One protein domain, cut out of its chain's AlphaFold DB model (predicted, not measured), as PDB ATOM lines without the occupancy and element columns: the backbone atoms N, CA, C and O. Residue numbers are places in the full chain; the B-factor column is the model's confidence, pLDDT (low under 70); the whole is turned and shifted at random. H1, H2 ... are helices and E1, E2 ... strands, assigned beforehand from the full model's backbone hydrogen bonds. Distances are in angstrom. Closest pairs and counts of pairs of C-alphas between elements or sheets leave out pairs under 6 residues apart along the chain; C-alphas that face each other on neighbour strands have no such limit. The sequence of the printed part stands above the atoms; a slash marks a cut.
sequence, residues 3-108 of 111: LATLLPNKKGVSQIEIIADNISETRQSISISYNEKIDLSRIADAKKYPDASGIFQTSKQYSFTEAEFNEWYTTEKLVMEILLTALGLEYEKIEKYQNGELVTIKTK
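What this domain is: This is residues 3 to 108 of the 111 residues of an uncharacterized protein of Flectobacillus sp. BAB-3569 (UniProt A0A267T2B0). A strongly twisted sheet of six strands curls round one helix, H3, while H2 lies over the same face toward one end of E3. At the other end of the long axis, a loop with the small helix H1 runs out past E3 and E4. The printed part has 106 residues with three named helices and six named strands, in the order E1 E2 E3 H1 E4 H2 H3 E5 E6, class mixed. The antiparallel sheet runs E4 E3 E2 E1 E5 E6. The whole is only just compact, close to loose, with a radius of gyration of the C-alphas of 15.2 A and spans of 52 by 29 by 23 A.

How they stand to each other: E2, residues 15 to 24, bends by 57 degrees at residue 19 and forms a hairpin with E3, residues 29 to 39; N 22 and O 31 are 2.8 A apart, within hydrogen-bond range. So are N 34 of E3 and O 60 of edge strand E4, residues 55 to 63, at 2.9 A. E1, residues 3 to 6, completes a meander E1 E2 E3, each strand the antiparallel neighbour of the one before, with N 4 and O 16 at 2.8 A. Beyond it come E5, residues 91 to 98, with N 95 and O 3 at 2.8 A, and E6, residues 101 to 107, in a hairpin with N 96 and O 103 at 2.9 A. H3, residues 79 to 86, and H2, residues 66 to 74, are on the same face, giving two layers, helices on one face of a sheet. C-alphas Ile 18 and Met 80 are the closest of E2 and H3, 7.5 A. H2 and H3 touch, closest at C-alphas Trp 72 and Val 79, 6.4 A, a steep tilt of 40 degrees, opposite ways. H1, residues 44 to 47, is not on the sheet. Each O i to N i+4 pair of H2 and H3 is within hydrogen-bond range; H1 is too short for one.

Where its parts are: E1 begins at C-alpha 3 (165.737, 133.942, 123.542) and E6 ends at C-alpha 107 (163.887, 122.471, 125.992). E3 is 31.5 A long, E2 25.9 A and E4 25.1 A.

The domain as a whole: The farthest C-alphas, Thr 26 and Lys 48, are 52.9 A apart. The printed part has no cut and no long link. Residues 41 to 54 have pLDDT under 70.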
ATOM      1  N   LEU A   3     165.547 134.332 124.933       94.62
ATOM      2  CA  LEU A   3     165.737 133.942 123.542       94.62
ATOM      3  C   LEU A   3     165.102 132.568 123.334       94.62
ATOM      4  O   LEU A   3     165.407 131.632 124.063       94.62
ATOM      5  N   ALA A   4     164.228 132.437 122.349       94.81
ATOM      6  CA  ALA A   4     163.679 131.159 121.926       94.81
ATOM      7  C   ALA A   4     164.233 130.797 120.553       94.81
ATOM      8  O   ALA A   4     164.169 131.602 119.625       94.81
ATOM      9  N   THR A   5     164.751 129.579 120.420       93.69
ATOM     10  CA  THR A   5     165.072 128.979 119.120       93.69
ATOM     11  C   THR A   5     163.865 128.180 118.660       93.69
ATOM     12  O   THR A   5     163.341 127.362 119.418       93.69
ATOM     13  N   LEU A   6     163.400 128.443 117.442       92.62
ATOM     14  CA  LEU A   6     162.151 127.904 116.919       92.62
ATOM     15  C   LEU A   6     162.362 126.681 116.038       92.62
ATOM     16  O   LEU A   6     163.369 126.560 115.337       92.62
ATOM     17  N   LEU A   7     161.347 125.820 116.020       89.75
ATOM     18  CA  LEU A   7     161.227 124.784 115.003       89.75
ATOM     19  C   LEU A   7     160.909 125.408 113.631       89.75
ATOM     20  O   LEU A   7     160.371 126.524 113.561       89.75
ATOM     21  N   PRO A   8     161.201 124.693 112.525       87.12
ATOM     22  CA  PRO A   8     160.829 125.136 111.187       87.12
ATOM     23  C   PRO A   8     159.342 125.497 111.115       87.12
ATOM     24  O   PRO A   8     158.473 124.701 111.460       87.12
ATOM     25  N   ASN A   9     159.043 126.710 110.658       85.56
ATOM     26  CA  ASN A   9     157.684 127.236 110.596       85.56
ATOM     27  C   ASN A   9     157.456 128.011 109.297       85.56
ATOM     28  O   ASN A   9     158.393 128.462 108.639       85.56
ATOM     29  N   LYS A  10     156.182 128.204 108.941       82.94
ATOM     30  CA  LYS A  10     155.779 128.860 107.685       82.94
ATOM     31  C   LYS A  10     156.228 130.323 107.573       82.94
ATOM     32  O   LYS A  10     156.265 130.844 106.465       82.94
ATOM     33  N   LYS A  11     156.539 130.986 108.694       82.88
ATOM     34  CA  LYS A  11     157.016 132.378 108.716       82.88
ATOM     35  C   LYS A  11     158.529 132.478 108.471       82.88
ATOM     36  O   LYS A  11     159.026 133.580 108.282       82.88
ATOM     37  N   GLY A  12     159.257 131.357 108.490       84.12
ATOM     38  CA  GLY A  12     160.715 131.330 108.339       84.12
ATOM     39  C   GLY A  12     161.481 131.903 109.535       84.12
ATOM     40  O   GLY A  12     162.692 132.079 109.453       84.12
ATOM     41  N   VAL A  13     160.803 132.198 110.649       89.06
ATOM     42  CA  VAL A  13     161.435 132.767 111.847       89.06
ATOM     43  C   VAL A  13     162.237 131.673 112.535       89.06
ATOM     44  O   VAL A  13     161.684 130.641 112.903       89.06
ATOM     45  N   SER A  14     163.535 131.885 112.711       90.50
ATOM     46  CA  SER A  14     164.417 130.936 113.386       90.50
ATOM     47  C   SER A  14     164.501 131.203 114.886       90.50
ATOM     48  O   SER A  14     164.689 130.259 115.653       90.50
ATOM     49  N   GLN A  15     164.367 132.461 115.321       93.94
ATOM     50  CA  GLN A  15     164.452 132.823 116.736       93.94
ATOM     51  C   GLN A  15     163.519 133.980 117.109       93.94
ATOM     52  O   GLN A  15     163.234 134.861 116.296       93.94
ATOM     53  N   ILE A  16     163.095 133.995 118.373       94.88
ATOM     54  CA  ILE A  16     162.379 135.104 119.011       94.88
ATOM     55  C   ILE A  16     163.206 135.592 120.192       94.88
ATOM     56  O   ILE A  16     163.539 134.811 121.078       94.88
ATOM     57  N   GLU A  17     163.516 136.880 120.235       94.88
ATOM     58  CA  GLU A  17     164.255 137.501 121.339       94.88
ATOM     59  C   GLU A  17     163.384 138.548 122.029       94.88
ATOM     60  O   GLU A  17     162.991 139.520 121.394       94.88
ATOM     61  N   ILE A  18     163.099 138.384 123.321       94.44
ATOM     62  CA  ILE A  18     162.371 139.389 124.111       94.44
ATOM     63  C   ILE A  18     163.337 140.492 124.527       94.44
ATOM     64  O   ILE A  18     164.190 140.281 125.386       94.44
ATOM     65  N   ILE A  19     163.154 141.676 123.959       91.50
ATOM     66  CA  ILE A  19     163.993 142.853 124.187       91.50
ATOM     67  C   ILE A  19     163.596 143.549 125.491       91.50
ATOM     68  O   ILE A  19     164.448 143.975 126.266       91.50
ATOM     69  N   ALA A  20     162.293 143.656 125.730       87.62
ATOM     70  CA  ALA A  20     161.736 144.275 126.918       87.62
ATOM     71  C   ALA A  20     160.388 143.643 127.248       87.62
ATOM     72  O   ALA A  20     159.608 143.316 126.351       87.62
ATOM     73  N   ASP A  21     160.114 143.525 128.536       89.06
ATOM     74  CA  ASP A  21     158.818 143.179 129.082       89.06
ATOM     75  C   ASP A  21     158.333 144.309 129.998       89.06
ATOM     76  O   ASP A  21     159.102 144.968 130.696       89.06
ATOM     77  N   ASN A  22     157.037 144.590 129.945       91.50
ATOM     78  CA  ASN A  22     156.373 145.505 130.858       91.50
ATOM     79  C   ASN A  22     155.182 144.774 131.462       91.50
ATOM     80  O   ASN A  22     154.165 144.569 130.797       91.50
ATOM     81  N   ILE A  23     155.355 144.342 132.707       92.00
ATOM     82  CA  ILE A  23     154.400 143.535 133.457       92.00
ATOM     83  C   ILE A  23     153.835 144.411 134.569       92.00
ATOM     84  O   ILE A  23     154.578 144.941 135.394       92.00
ATOM     85  N   SER A  24     152.515 144.556 134.601       91.31
ATOM     86  CA  SER A  24     151.815 145.327 135.625       91.31
ATOM     87  C   SER A  24     150.701 144.486 136.228       91.31
ATOM     88  O   SER A  24     149.596 144.452 135.693       91.31
ATOM     89  N   GLU A  25     150.967 143.861 137.375       87.25
ATOM     90  CA  GLU A  25     149.993 143.021 138.089       87.25
ATOM     91  C   GLU A  25     148.749 143.806 138.523       87.25
ATOM     92  O   GLU A  25     147.627 143.342 138.362       87.25
ATOM     93  N   THR A  26     148.922 145.054 138.972       89.88
ATOM     94  CA  THR A  26     147.802 145.932 139.365       89.88
ATOM     95  C   THR A  26     146.851 146.253 138.215       89.88
ATOM     96  O   THR A  26     145.664 146.470 138.438       89.88
ATOM     97  N   ARG A  27     147.373 146.292 136.984       88.44
ATOM     98  CA  ARG A  27     146.602 146.543 135.757       88.44
ATOM     99  C   ARG A  27     146.270 145.254 135.004       88.44
ATOM    100  O   ARG A  27     145.631 145.342 133.965       88.44
ATOM    101  N   GLN A  28     146.729 144.106 135.508       90.88
ATOM    102  CA  GLN A  28     146.615 142.790 134.880       90.88
ATOM    103  C   GLN A  28     147.006 142.807 133.396       90.88
ATOM    104  O   GLN A  28     146.276 142.342 132.524       90.88
ATOM    105  N   SER A  29     148.155 143.418 133.095       90.75
ATOM    106  CA  SER A  29     148.597 143.640 131.718       90.75
ATOM    107  C   SER A  29     150.066 143.288 131.532       90.75
ATOM    108  O   SER A  29     150.900 143.671 132.358       90.75
ATOM    109  N   ILE A  30     150.383 142.652 130.405       93.38
ATOM    110  CA  ILE A  30     151.754 142.398 129.956       93.38
ATOM    111  C   ILE A  30     151.912 142.938 128.537       93.38
ATOM    112  O   ILE A  30     151.110 142.631 127.655       93.38
ATOM    113  N   SER A  31     152.962 143.722 128.305       94.50
ATOM    114  CA  SER A  31     153.373 144.151 126.968       94.50
ATOM    115  C   SER A  31     154.822 143.761 126.719       94.50
ATOM    116  O   SER A  31     155.706 144.076 127.515       94.50
ATOM    117  N   ILE A  32     155.059 143.058 125.617       95.31
ATOM    118  CA  ILE A  32     156.352 142.490 125.251       95.31
ATOM    119  C   ILE A  32     156.839 143.130 123.965       95.31
ATOM    120  O   ILE A  32     156.151 143.096 122.948       95.31
ATOM    121  N   SER A  33     158.056 143.663 123.989       95.44
ATOM    122  CA  SER A  33     158.803 144.021 122.785       95.44
ATOM    123  C   SER A  33     159.764 142.888 122.445       95.44
ATOM    124  O   SER A  33     160.560 142.481 123.292       95.44
ATOM    125  N   TYR A  34     159.706 142.381 121.217       95.94
ATOM    126  CA  TYR A  34     160.511 141.243 120.781       95.94
ATOM    127  C   TYR A  34     161.035 141.410 119.353       95.94
ATOM    128  O   TYR A  34     160.444 142.118 118.542       95.94
ATOM    129  N   ASN A  35     162.143 140.745 119.036       95.06
ATOM    130  CA  ASN A  35     162.662 140.619 117.679       95.06
ATOM    131  C   ASN A  35     162.320 139.240 117.121       95.06
ATOM    132  O   ASN A  35     162.669 138.223 117.722       95.06
ATOM    133  N   GLU A  36     161.708 139.206 115.942       94.06
ATOM    134  CA  GLU A  36     161.726 138.032 115.073       94.06
ATOM    135  C   GLU A  36     163.036 138.032 114.302       94.06
ATOM    136  O   GLU A  36     163.328 138.991 113.588       94.06
ATOM    137  N   LYS A  37     163.820 136.966 114.442       91.69
ATOM    138  CA  LYS A  37     165.054 136.760 113.689       91.69
ATOM    139  C   LYS A  37     164.828 135.648 112.676       91.69
ATOM    140  O   LYS A  37     164.340 134.571 113.017       91.69
ATOM    141  N   ILE A  38     165.172 135.927 111.431       87.56
ATOM    142  CA  ILE A  38     165.158 134.994 110.312       87.56
ATOM    143  C   ILE A  38     166.612 134.762 109.924       87.56
ATOM    144  O   ILE A  38     167.312 135.685 109.504       87.56
ATOM    145  N   ASP A  39     167.058 133.523 110.082       78.06
ATOM    146  CA  ASP A  39     168.369 133.092 109.620       78.06
ATOM    147  C   ASP A  39     168.271 132.693 108.146       78.06
ATOM    148  O   ASP A  39     167.670 131.670 107.804       78.06
ATOM    149  N   LEU A  40     168.846 133.522 107.273       73.44
ATOM    150  CA  LEU A  40     168.793 133.330 105.825       73.44
ATOM    151  C   LEU A  40     169.490 132.035 105.385       73.44
ATOM    152  O   LEU A  40     169.066 131.437 104.398       73.44
ATOM    153  N   SER A  41     170.468 131.543 106.156       66.62
ATOM    154  CA  SER A  41     171.153 130.273 105.870       66.62
ATOM    155  C   SER A  41     170.243 129.050 106.035       66.62
ATOM    156  O   SER A  41     170.513 127.983 105.482       66.62
ATOM    157  N   ARG A  42     169.137 129.198 106.778       63.66
ATOM    158  CA  ARG A  42     168.165 128.128 107.056       63.66
ATOM    159  C   ARG A  42     166.960 128.159 106.112       63.66
ATOM    160  O   ARG A  42     166.102 127.281 106.200       63.66
ATOM    161  N   ILE A  43     166.876 129.138 105.208       64.31
ATOM    162  CA  ILE A  43     165.815 129.209 104.199       64.31
ATOM    163  C   ILE A  43     166.170 128.264 103.044       64.31
ATOM    164  O   ILE A  43     167.286 128.263 102.536       64.31
ATOM    165  N   ALA A  44     165.197 127.451 102.622       55.09
ATOM    166  CA  ALA A  44     165.353 126.312 101.709       55.09
ATOM    167  C   ALA A  44     166.013 126.603 100.339       55.09
ATOM    168  O   ALA A  44     166.371 125.661  99.632       55.09
ATOM    169  N   ASP A  45     166.207 127.870  99.964       54.56
ATOM    170  CA  ASP A  45     166.839 128.271  98.698       54.56
ATOM    171  C   ASP A  45     168.371 128.446  98.802       54.56
ATOM    172  O   ASP A  45     169.005 129.024  97.919       54.56
ATOM    173  N   ALA A  46     168.997 127.892  99.849       52.94
ATOM    174  CA  ALA A  46     170.455 127.833 100.007       52.94
ATOM    175  C   ALA A  46     171.176 127.156  98.817       52.94
ATOM    176  O   ALA A  46     172.357 127.389  98.585       52.94
ATOM    177  N   LYS A  47     170.472 126.344  98.011       57.16
ATOM    178  CA  LYS A  47     171.010 125.792  96.751       57.16
ATOM    179  C   LYS A  47     171.133 126.829  95.630       57.16
ATOM    180  O   LYS A  47     171.986 126.666  94.762       57.16
ATOM    181  N   LYS A  48     170.268 127.845  95.610       56.53
ATOM    182  CA  LYS A  48     170.233 128.895  94.583       56.53
ATOM    183  C   LYS A  48     171.027 130.131  94.998       56.53
ATOM    184  O   LYS A  48     171.585 130.800  94.135       56.53
ATOM    185  N   TYR A  49     171.116 130.386  96.302       58.78
ATOM    186  CA  TYR A  49     171.917 131.459  96.891       58.78
ATOM    187  C   TYR A  49     172.829 130.899  97.996       58.78
ATOM    188  O   TYR A  49     172.567 131.119  99.176       58.78
ATOM    189  N   PRO A  50     173.891 130.155  97.630       59.66
ATOM    190  CA  PRO A  50     174.800 129.522  98.592       59.66
ATOM    191  C   PRO A  50     175.547 130.523  99.485       59.66
ATOM    192  O   PRO A  50     175.980 130.160 100.575       59.66
ATOM    193  N   ASP A  51     175.639 131.786  99.060       61.03
ATOM    194  CA  ASP A  51     176.301 132.864  99.802       61.03
ATOM    195  C   ASP A  51     175.331 133.709 100.654       61.03
ATOM    196  O   ASP A  51     175.747 134.683 101.287       61.03
ATOM    197  N   ALA A  52     174.032 133.371 100.677       60.09
ATOM    198  CA  ALA A  52     173.030 134.077 101.475       60.09
ATOM    199  C   ALA A  52     173.230 133.784 102.971       60.09
ATOM    200  O   ALA A  52     172.609 132.903 103.563       60.09
ATOM    201  N   SER A  53     174.120 134.555 103.582       60.97
ATOM    202  CA  SER A  53     174.358 134.587 105.019       60.97
ATOM    203  C   SER A  53     173.812 135.886 105.599       60.97
ATOM    204  O   SER A  53     173.863 136.944 104.970       60.97
ATOM    205  N   GLY A  54     173.242 135.813 106.798       68.44
ATOM    206  CA  GLY A  54     172.730 136.991 107.486       68.44
ATOM    207  C   GLY A  54     171.527 136.688 108.361       68.44
ATOM    208  O   GLY A  54     170.753 135.767 108.105       68.44
ATOM    209  N   ILE A  55     171.377 137.506 109.398       81.19
ATOM    210  CA  ILE A  55     170.209 137.499 110.268       81.19
ATOM    211  C   ILE A  55     169.371 138.708 109.884       81.19
ATOM    212  O   ILE A  55     169.770 139.851 110.114       81.19
ATOM    213  N   PHE A  56     168.205 138.461 109.300       84.44
ATOM    214  CA  PHE A  56     167.197 139.498 109.159       84.44
ATOM    215  C   PHE A  56     166.413 139.588 110.465       84.44
ATOM    216  O   PHE A  56     165.940 138.571 110.967       84.44
ATOM    217  N   GLN A  57     166.280 140.790 111.021       90.00
ATOM    218  CA  GLN A  57     165.529 141.005 112.254       90.00
ATOM    219  C   GLN A  57     164.389 141.993 112.044       90.00
ATOM    220  O   GLN A  57     164.537 142.996 111.347       90.00
ATOM    221  N   THR A  58     163.248 141.721 112.665       91.81
ATOM    222  CA  THR A  58     162.104 142.634 112.707       91.81
ATOM    223  C   THR A  58     161.632 142.790 114.141       91.81
ATOM    224  O   THR A  58     161.271 141.807 114.786       91.81
ATOM    225  N   SER A  59     161.610 144.029 114.627       94.44
ATOM    226  CA  SER A  59     161.093 144.351 115.953       94.44
ATOM    227  C   SER A  59     159.571 144.434 115.937       94.44
ATOM    228  O   SER A  59     158.972 145.031 115.040       94.44
ATOM    229  N   LYS A  60     158.944 143.834 116.942       95.44
ATOM    230  CA  LYS A  60     157.497 143.761 117.121       95.44
ATOM    231  C   LYS A  60     157.128 143.992 118.577       95.44
ATOM    232  O   LYS A  60     157.958 143.882 119.479       95.44
ATOM    233  N   GLN A  61     155.858 144.307 118.785       95.19
ATOM    234  CA  GLN A  61     155.256 144.401 120.105       95.19
ATOM    235  C   GLN A  61     154.036 143.496 120.173       95.19
ATOM    236  O   GLN A  61     153.307 143.353 119.191       95.19
ATOM    237  N   TYR A  62     153.830 142.890 121.333       95.44
ATOM    238  CA  TYR A  62     152.676 142.059 121.616       95.44
ATOM    239  C   TYR A  62     152.131 142.397 122.999       95.44
ATOM    240  O   TYR A  62     152.873 142.390 123.982       95.44
ATOM    241  N   SER A  63     150.840 142.700 123.063       95.75
ATOM    242  CA  SER A  63     150.131 142.947 124.315       95.75
ATOM    243  C   SER A  63     149.265 141.740 124.621       95.75
ATOM    244  O   SER A  63     148.444 141.354 123.790       95.75
ATOM    245  N   PHE A  64     149.471 141.162 125.797       94.31
ATOM    246  CA  PHE A  64     148.750 139.978 126.234       94.31
ATOM    247  C   PHE A  64     147.295 140.354 126.493       94.31
ATOM    248  O   PHE A  64     146.988 141.424 127.026       94.31
ATOM    249  N   THR A  65     146.405 139.450 126.124       95.06
ATOM    250  CA  THR A  65     145.015 139.459 126.560       95.06
ATOM    251  C   THR A  65     144.920 139.149 128.056       95.06
ATOM    252  O   THR A  65     145.853 138.628 128.668       95.06
ATOM    253  N   GLU A  66     143.763 139.425 128.658       93.00
ATOM    254  CA  GLU A  66     143.503 139.085 130.063       93.00
ATOM    255  C   GLU A  66     143.615 137.571 130.325       93.00
ATOM    256  O   GLU A  66     144.135 137.148 131.354       93.00
ATOM    257  N   ALA A  67     143.189 136.738 129.369       92.88
ATOM    258  CA  ALA A  67     143.310 135.287 129.474       92.88
ATOM    259  C   ALA A  67     144.780 134.835 129.515       92.88
ATOM    260  O   ALA A  67     145.149 134.028 130.363       92.88
ATOM    261  N   GLU A  68     145.625 135.398 128.651       94.44
ATOM    262  CA  GLU A  68     147.065 135.112 128.611       94.44
ATOM    263  C   GLU A  68     147.795 135.662 129.842       94.44
ATOM    264  O   GLU A  68     148.723 135.028 130.345       94.44
ATOM    265  N   PHE A  69     147.363 136.817 130.365       93.44
ATOM    266  CA  PHE A  69     147.847 137.330 131.646       93.44
ATOM    267  C   PHE A  69     147.536 136.349 132.777       93.44
ATOM    268  O   PHE A  69     148.424 135.989 133.544       93.44
ATOM    269  N   ASN A  70     146.286 135.894 132.867       92.81
ATOM    270  CA  ASN A  70     145.860 134.959 133.901       92.81
ATOM    271  C   ASN A  70     146.574 133.614 133.770       92.81
ATOM    272  O   ASN A  70     146.982 133.046 134.780       92.81
ATOM    273  N   GLU A  71     146.787 133.120 132.552       92.88
ATOM    274  CA  GLU A  71     147.581 131.917 132.314       92.88
ATOM    275  C   GLU A  71     149.014 132.091 132.824       92.88
ATOM    276  O   GLU A  71     149.505 131.238 133.561       92.88
ATOM    277  N   TRP A  72     149.670 133.208 132.509       92.75
ATOM    278  CA  TRP A  72     151.003 133.513 133.030       92.75
ATOM    279  C   TRP A  72     151.022 133.601 134.559       92.75
ATOM    280  O   TRP A  72     151.915 133.057 135.198       92.75
ATOM    281  N   TYR A  73     150.037 134.280 135.144       90.88
ATOM    282  CA  TYR A  73     150.007 134.586 136.571       90.88
ATOM    283  C   TYR A  73     149.659 133.370 137.440       90.88
ATOM    284  O   TYR A  73     150.085 133.275 138.588       90.88
ATOM    285  N   THR A  74     148.865 132.438 136.909       91.12
ATOM    286  CA  THR A  74     148.362 131.275 137.661       91.12
ATOM    287  C   THR A  74     149.119 129.981 137.380       91.12
ATOM    288  O   THR A  74     148.903 128.991 138.081       91.12
ATOM    289  N   THR A  75     150.006 129.963 136.384       89.31
ATOM    290  CA  THR A  75     150.798 128.782 136.016       89.31
ATOM    291  C   THR A  75     152.296 129.059 136.120       89.31
ATOM    292  O   THR A  75     152.730 130.197 136.236       89.31
ATOM    293  N   GLU A  76     153.122 128.015 136.032       85.25
ATOM    294  CA  GLU A  76     154.587 128.156 135.979       85.25
ATOM    295  C   GLU A  76     155.115 128.440 134.555       85.25
ATOM    296  O   GLU A  76     156.303 128.263 134.273       85.25
ATOM    297  N   LYS A  77     154.246 128.843 133.617       86.62
ATOM    298  CA  LYS A  77     154.658 129.136 132.240       86.62
ATOM    299  C   LYS A  77     155.474 130.419 132.169       86.62
ATOM    300  O   LYS A  77     155.157 131.441 132.776       86.62
ATOM    301  N   LEU A  78     156.507 130.400 131.334       91.44
ATOM    302  CA  LEU A  78     157.269 131.607 131.035       91.44
ATOM    303  C   LEU A  78     156.454 132.531 130.121       91.44
ATOM    304  O   LEU A  78     155.760 132.071 129.217       91.44
ATOM    305  N   VAL A  79     156.648 133.845 130.260       92.19
ATOM    306  CA  VAL A  79     156.098 134.855 129.332       92.19
ATOM    307  C   VAL A  79     156.432 134.520 127.872       92.19
ATOM    308  O   VAL A  79     155.586 134.637 126.991       92.19
ATOM    309  N   MET A  80     157.656 134.040 127.619       94.31
ATOM    310  CA  MET A  80     158.079 133.581 126.294       94.31
ATOM    311  C   MET A  80     157.203 132.435 125.774       94.31
ATOM    312  O   MET A  80     156.858 132.425 124.601       94.31
ATOM    313  N   GLU A  81     156.810 131.482 126.615       93.44
ATOM    314  CA  GLU A  81     155.987 130.350 126.175       93.44
ATOM    315  C   GLU A  81     154.587 130.789 125.761       93.44
ATOM    316  O   GLU A  81     154.068 130.321 124.748       93.44
ATOM    317  N   ILE A  82     153.996 131.711 126.516       93.94
ATOM    318  CA  ILE A  82     152.661 132.234 126.219       93.94
ATOM    319  C   ILE A  82     152.704 133.070 124.941       93.94
ATOM    320  O   ILE A  82     151.889 132.851 124.049       93.94
ATOM    321  N   LEU A  83     153.729 133.914 124.779       95.12
ATOM    322  CA  LEU A  83     153.962 134.649 123.534       95.12
ATOM    323  C   LEU A  83     154.082 133.703 122.330       95.12
ATOM    324  O   LEU A  83     153.432 133.908 121.309       95.12
ATOM    325  N   LEU A  84     154.909 132.662 122.425       94.38
ATOM    326  CA  LEU A  84     155.103 131.705 121.333       94.38
ATOM    327  C   LEU A  84     153.812 130.955 120.992       94.38
ATOM    328  O   LEU A  84     153.487 130.810 119.812       94.38
ATOM    329  N   THR A  85     153.050 130.558 122.013       93.94
ATOM    330  CA  THR A  85     151.727 129.938 121.851       93.94
ATOM    331  C   THR A  85     150.777 130.870 121.100       93.94
ATOM    332  O   THR A  85     150.203 130.467 120.087       93.94
ATOM    333  N   ALA A  86     150.686 132.137 121.514       93.81
ATOM    334  CA  ALA A  86     149.857 133.152 120.867       93.81
ATOM    335  C   ALA A  86     150.258 133.413 119.404       93.81
ATOM    336  O   ALA A  86     149.416 133.645 118.535       93.81
ATOM    337  N   LEU A  87     151.557 133.335 119.097       92.69
ATOM    338  CA  LEU A  87     152.089 133.500 117.742       92.69
ATOM    339  C   LEU A  87     151.942 132.248 116.859       92.69
ATOM    340  O   LEU A  87     152.253 132.328 115.658       92.69
ATOM    341  N   GLY A  88     151.482 131.127 117.428       93.00
ATOM    342  CA  GLY A  88     151.387 129.828 116.767       93.00
ATOM    343  C   GLY A  88     152.756 129.259 116.394       93.00
ATOM    344  O   GLY A  88     152.916 128.699 115.308       93.00
ATOM    345  N   LEU A  89     153.764 129.490 117.237       92.56
ATOM    346  CA  LEU A  89     155.150 129.095 117.008       92.56
ATOM    347  C   LEU A  89     155.571 128.030 118.015       92.56
ATOM    348  O   LEU A  89     155.432 128.204 119.222       92.56
ATOM    349  N   GLU A  90     156.152 126.947 117.509       92.25
ATOM    350  CA  GLU A  90     156.780 125.938 118.353       92.25
ATOM    351  C   GLU A  90     158.268 126.235 118.536       92.25
ATOM    352  O   GLU A  90     158.964 126.632 117.595       92.25
ATOM    353  N   TYR A  91     158.766 126.009 119.750       92.56
ATOM    354  CA  TYR A  91     160.174 126.177 120.083       92.56
ATOM    355  C   TYR A  91     160.895 124.840 120.214       92.56
ATOM    356  O   TYR A  91     160.311 123.827 120.578       92.56
ATOM    357  N   GLU A  92     162.193 124.864 119.944       92.56
ATOM    358  CA  GLU A  92     163.131 123.791 120.265       92.56
ATOM    359  C   GLU A  92     163.702 124.000 121.675       92.56
ATOM    360  O   GLU A  92     163.707 123.090 122.503       92.56
ATOM    361  N   LYS A  93     164.118 125.234 121.981       94.19
ATOM    362  CA  LYS A  93     164.626 125.622 123.300       94.19
ATOM    363  C   LYS A  93     164.346 127.083 123.624       94.19
ATOM    364  O   LYS A  93     164.242 127.921 122.728       94.19
ATOM    365  N   ILE A  94     164.283 127.371 124.916       94.50
ATOM    366  CA  ILE A  94     164.209 128.704 125.500       94.50
ATOM    367  C   ILE A  94     165.417 128.892 126.415       94.50
ATOM    368  O   ILE A  94     165.708 128.081 127.300       94.50
ATOM    369  N   GLU A  95     166.094 130.007 126.208       94.94
ATOM    370  CA  GLU A  95     167.259 130.464 126.944       94.94
ATOM    371  C   GLU A  95     166.949 131.812 127.605       94.94
ATOM    372  O   GLU A  95     166.132 132.604 127.123       94.94
ATOM    373  N   LYS A  96     167.604 132.093 128.728       93.12
ATOM    374  CA  LYS A  96     167.517 133.371 129.438       93.12
ATOM    375  C   LYS A  96     168.916 133.928 129.626       93.12
ATOM    376  O   LYS A  96     169.811 133.211 130.060       93.12
ATOM    377  N   TYR A  97     169.080 135.218 129.353       89.25
ATOM    378  CA  TYR A  97     170.308 135.921 129.702       89.25
ATOM    379  C   TYR A  97     170.431 136.026 131.224       89.25
ATOM    380  O   TYR A  97     169.585 136.645 131.881       89.25
ATOM    381  N   GLN A  98     171.480 135.422 131.774       88.31
ATOM    382  CA  GLN A  98     171.870 135.480 133.178       88.31
ATOM    383  C   GLN A  98     173.374 135.757 133.250       88.31
ATOM    384  O   GLN A  98     174.161 135.062 132.622       88.31
ATOM    385  N   ASN A  99     173.778 136.792 133.992       85.62
ATOM    386  CA  ASN A  99     175.190 137.152 134.199       85.62
ATOM    387  C   ASN A  99     176.018 137.342 132.907       85.62
ATOM    388  O   ASN A  99     177.214 137.081 132.893       85.62
ATOM    389  N   GLY A 100     175.387 137.815 131.827       84.44
ATOM    390  CA  GLY A 100     176.048 138.024 130.531       84.44
ATOM    391  C   GLY A 100     176.073 136.797 129.616       84.44
ATOM    392  O   GLY A 100     176.509 136.916 128.476       84.44
ATOM    393  N   GLU A 101     175.547 135.656 130.062       88.69
ATOM    394  CA  GLU A 101     175.500 134.413 129.289       88.69
ATOM    395  C   GLU A 101     174.058 133.954 129.044       88.69
ATOM    396  O   GLU A 101     173.148 134.237 129.825       88.69
ATOM    397  N   LEU A 102     173.836 133.239 127.939       89.12
ATOM    398  CA  LEU A 102     172.567 132.571 127.661       89.12
ATOM    399  C   LEU A 102     172.548 131.211 128.356       89.12
ATOM    400  O   LEU A 102     173.315 130.317 128.011       89.12
ATOM    401  N   VAL A 103     171.635 131.048 129.309       92.06
ATOM    402  CA  VAL A 103     171.429 129.785 130.023       92.06
ATOM    403  C   VAL A 103     170.148 129.140 129.518       92.06
ATOM    404  O   VAL A 103     169.086 129.770 129.527       92.06
ATOM    405  N   THR A 104     170.232 127.882 129.078       92.38
ATOM    406  CA  THR A 104     169.043 127.107 128.696       92.38
ATOM    407  C   THR A 104     168.194 126.852 129.931       92.38
ATOM    408  O   THR A 104     168.671 126.286 130.911       92.38
ATOM    409  N   ILE A 105     166.932 127.264 129.874       92.56
ATOM    410  CA  ILE A 105     165.979 127.098 130.978       92.56
ATOM    411  C   ILE A 105     164.874 126.102 130.645       92.56
ATOM    412  O   ILE A 105     164.270 125.538 131.553       92.56
ATOM    413  N   LYS A 106     164.597 125.884 129.355       88.56
ATOM    414  CA  LYS A 106     163.592 124.925 128.909       88.56
ATOM    415  C   LYS A 106     163.923 124.417 127.515       88.56
ATOM    416  O   LYS A 106     164.241 125.202 126.629       88.56
ATOM    417  N   THR A 107     163.815 123.115 127.309       88.50
ATOM    418  CA  THR A 107     163.887 122.471 125.992       88.50
ATOM    419  C   THR A 107     162.561 121.790 125.714       88.50
ATOM    420  O   THR A 107     161.898 121.331 126.647       88.50
ATOM    421  N   LYS A 108     162.166 121.699 124.445       82.00
ATOM    422  CA  LYS A 108     161.030 120.863 124.061       82.00
ATOM    423  C   LYS A 108     161.393 119.417 124.388       82.00
ATOM    424  O   LYS A 108     162.303 118.850 123.786       82.00
TER     425      LYS A 108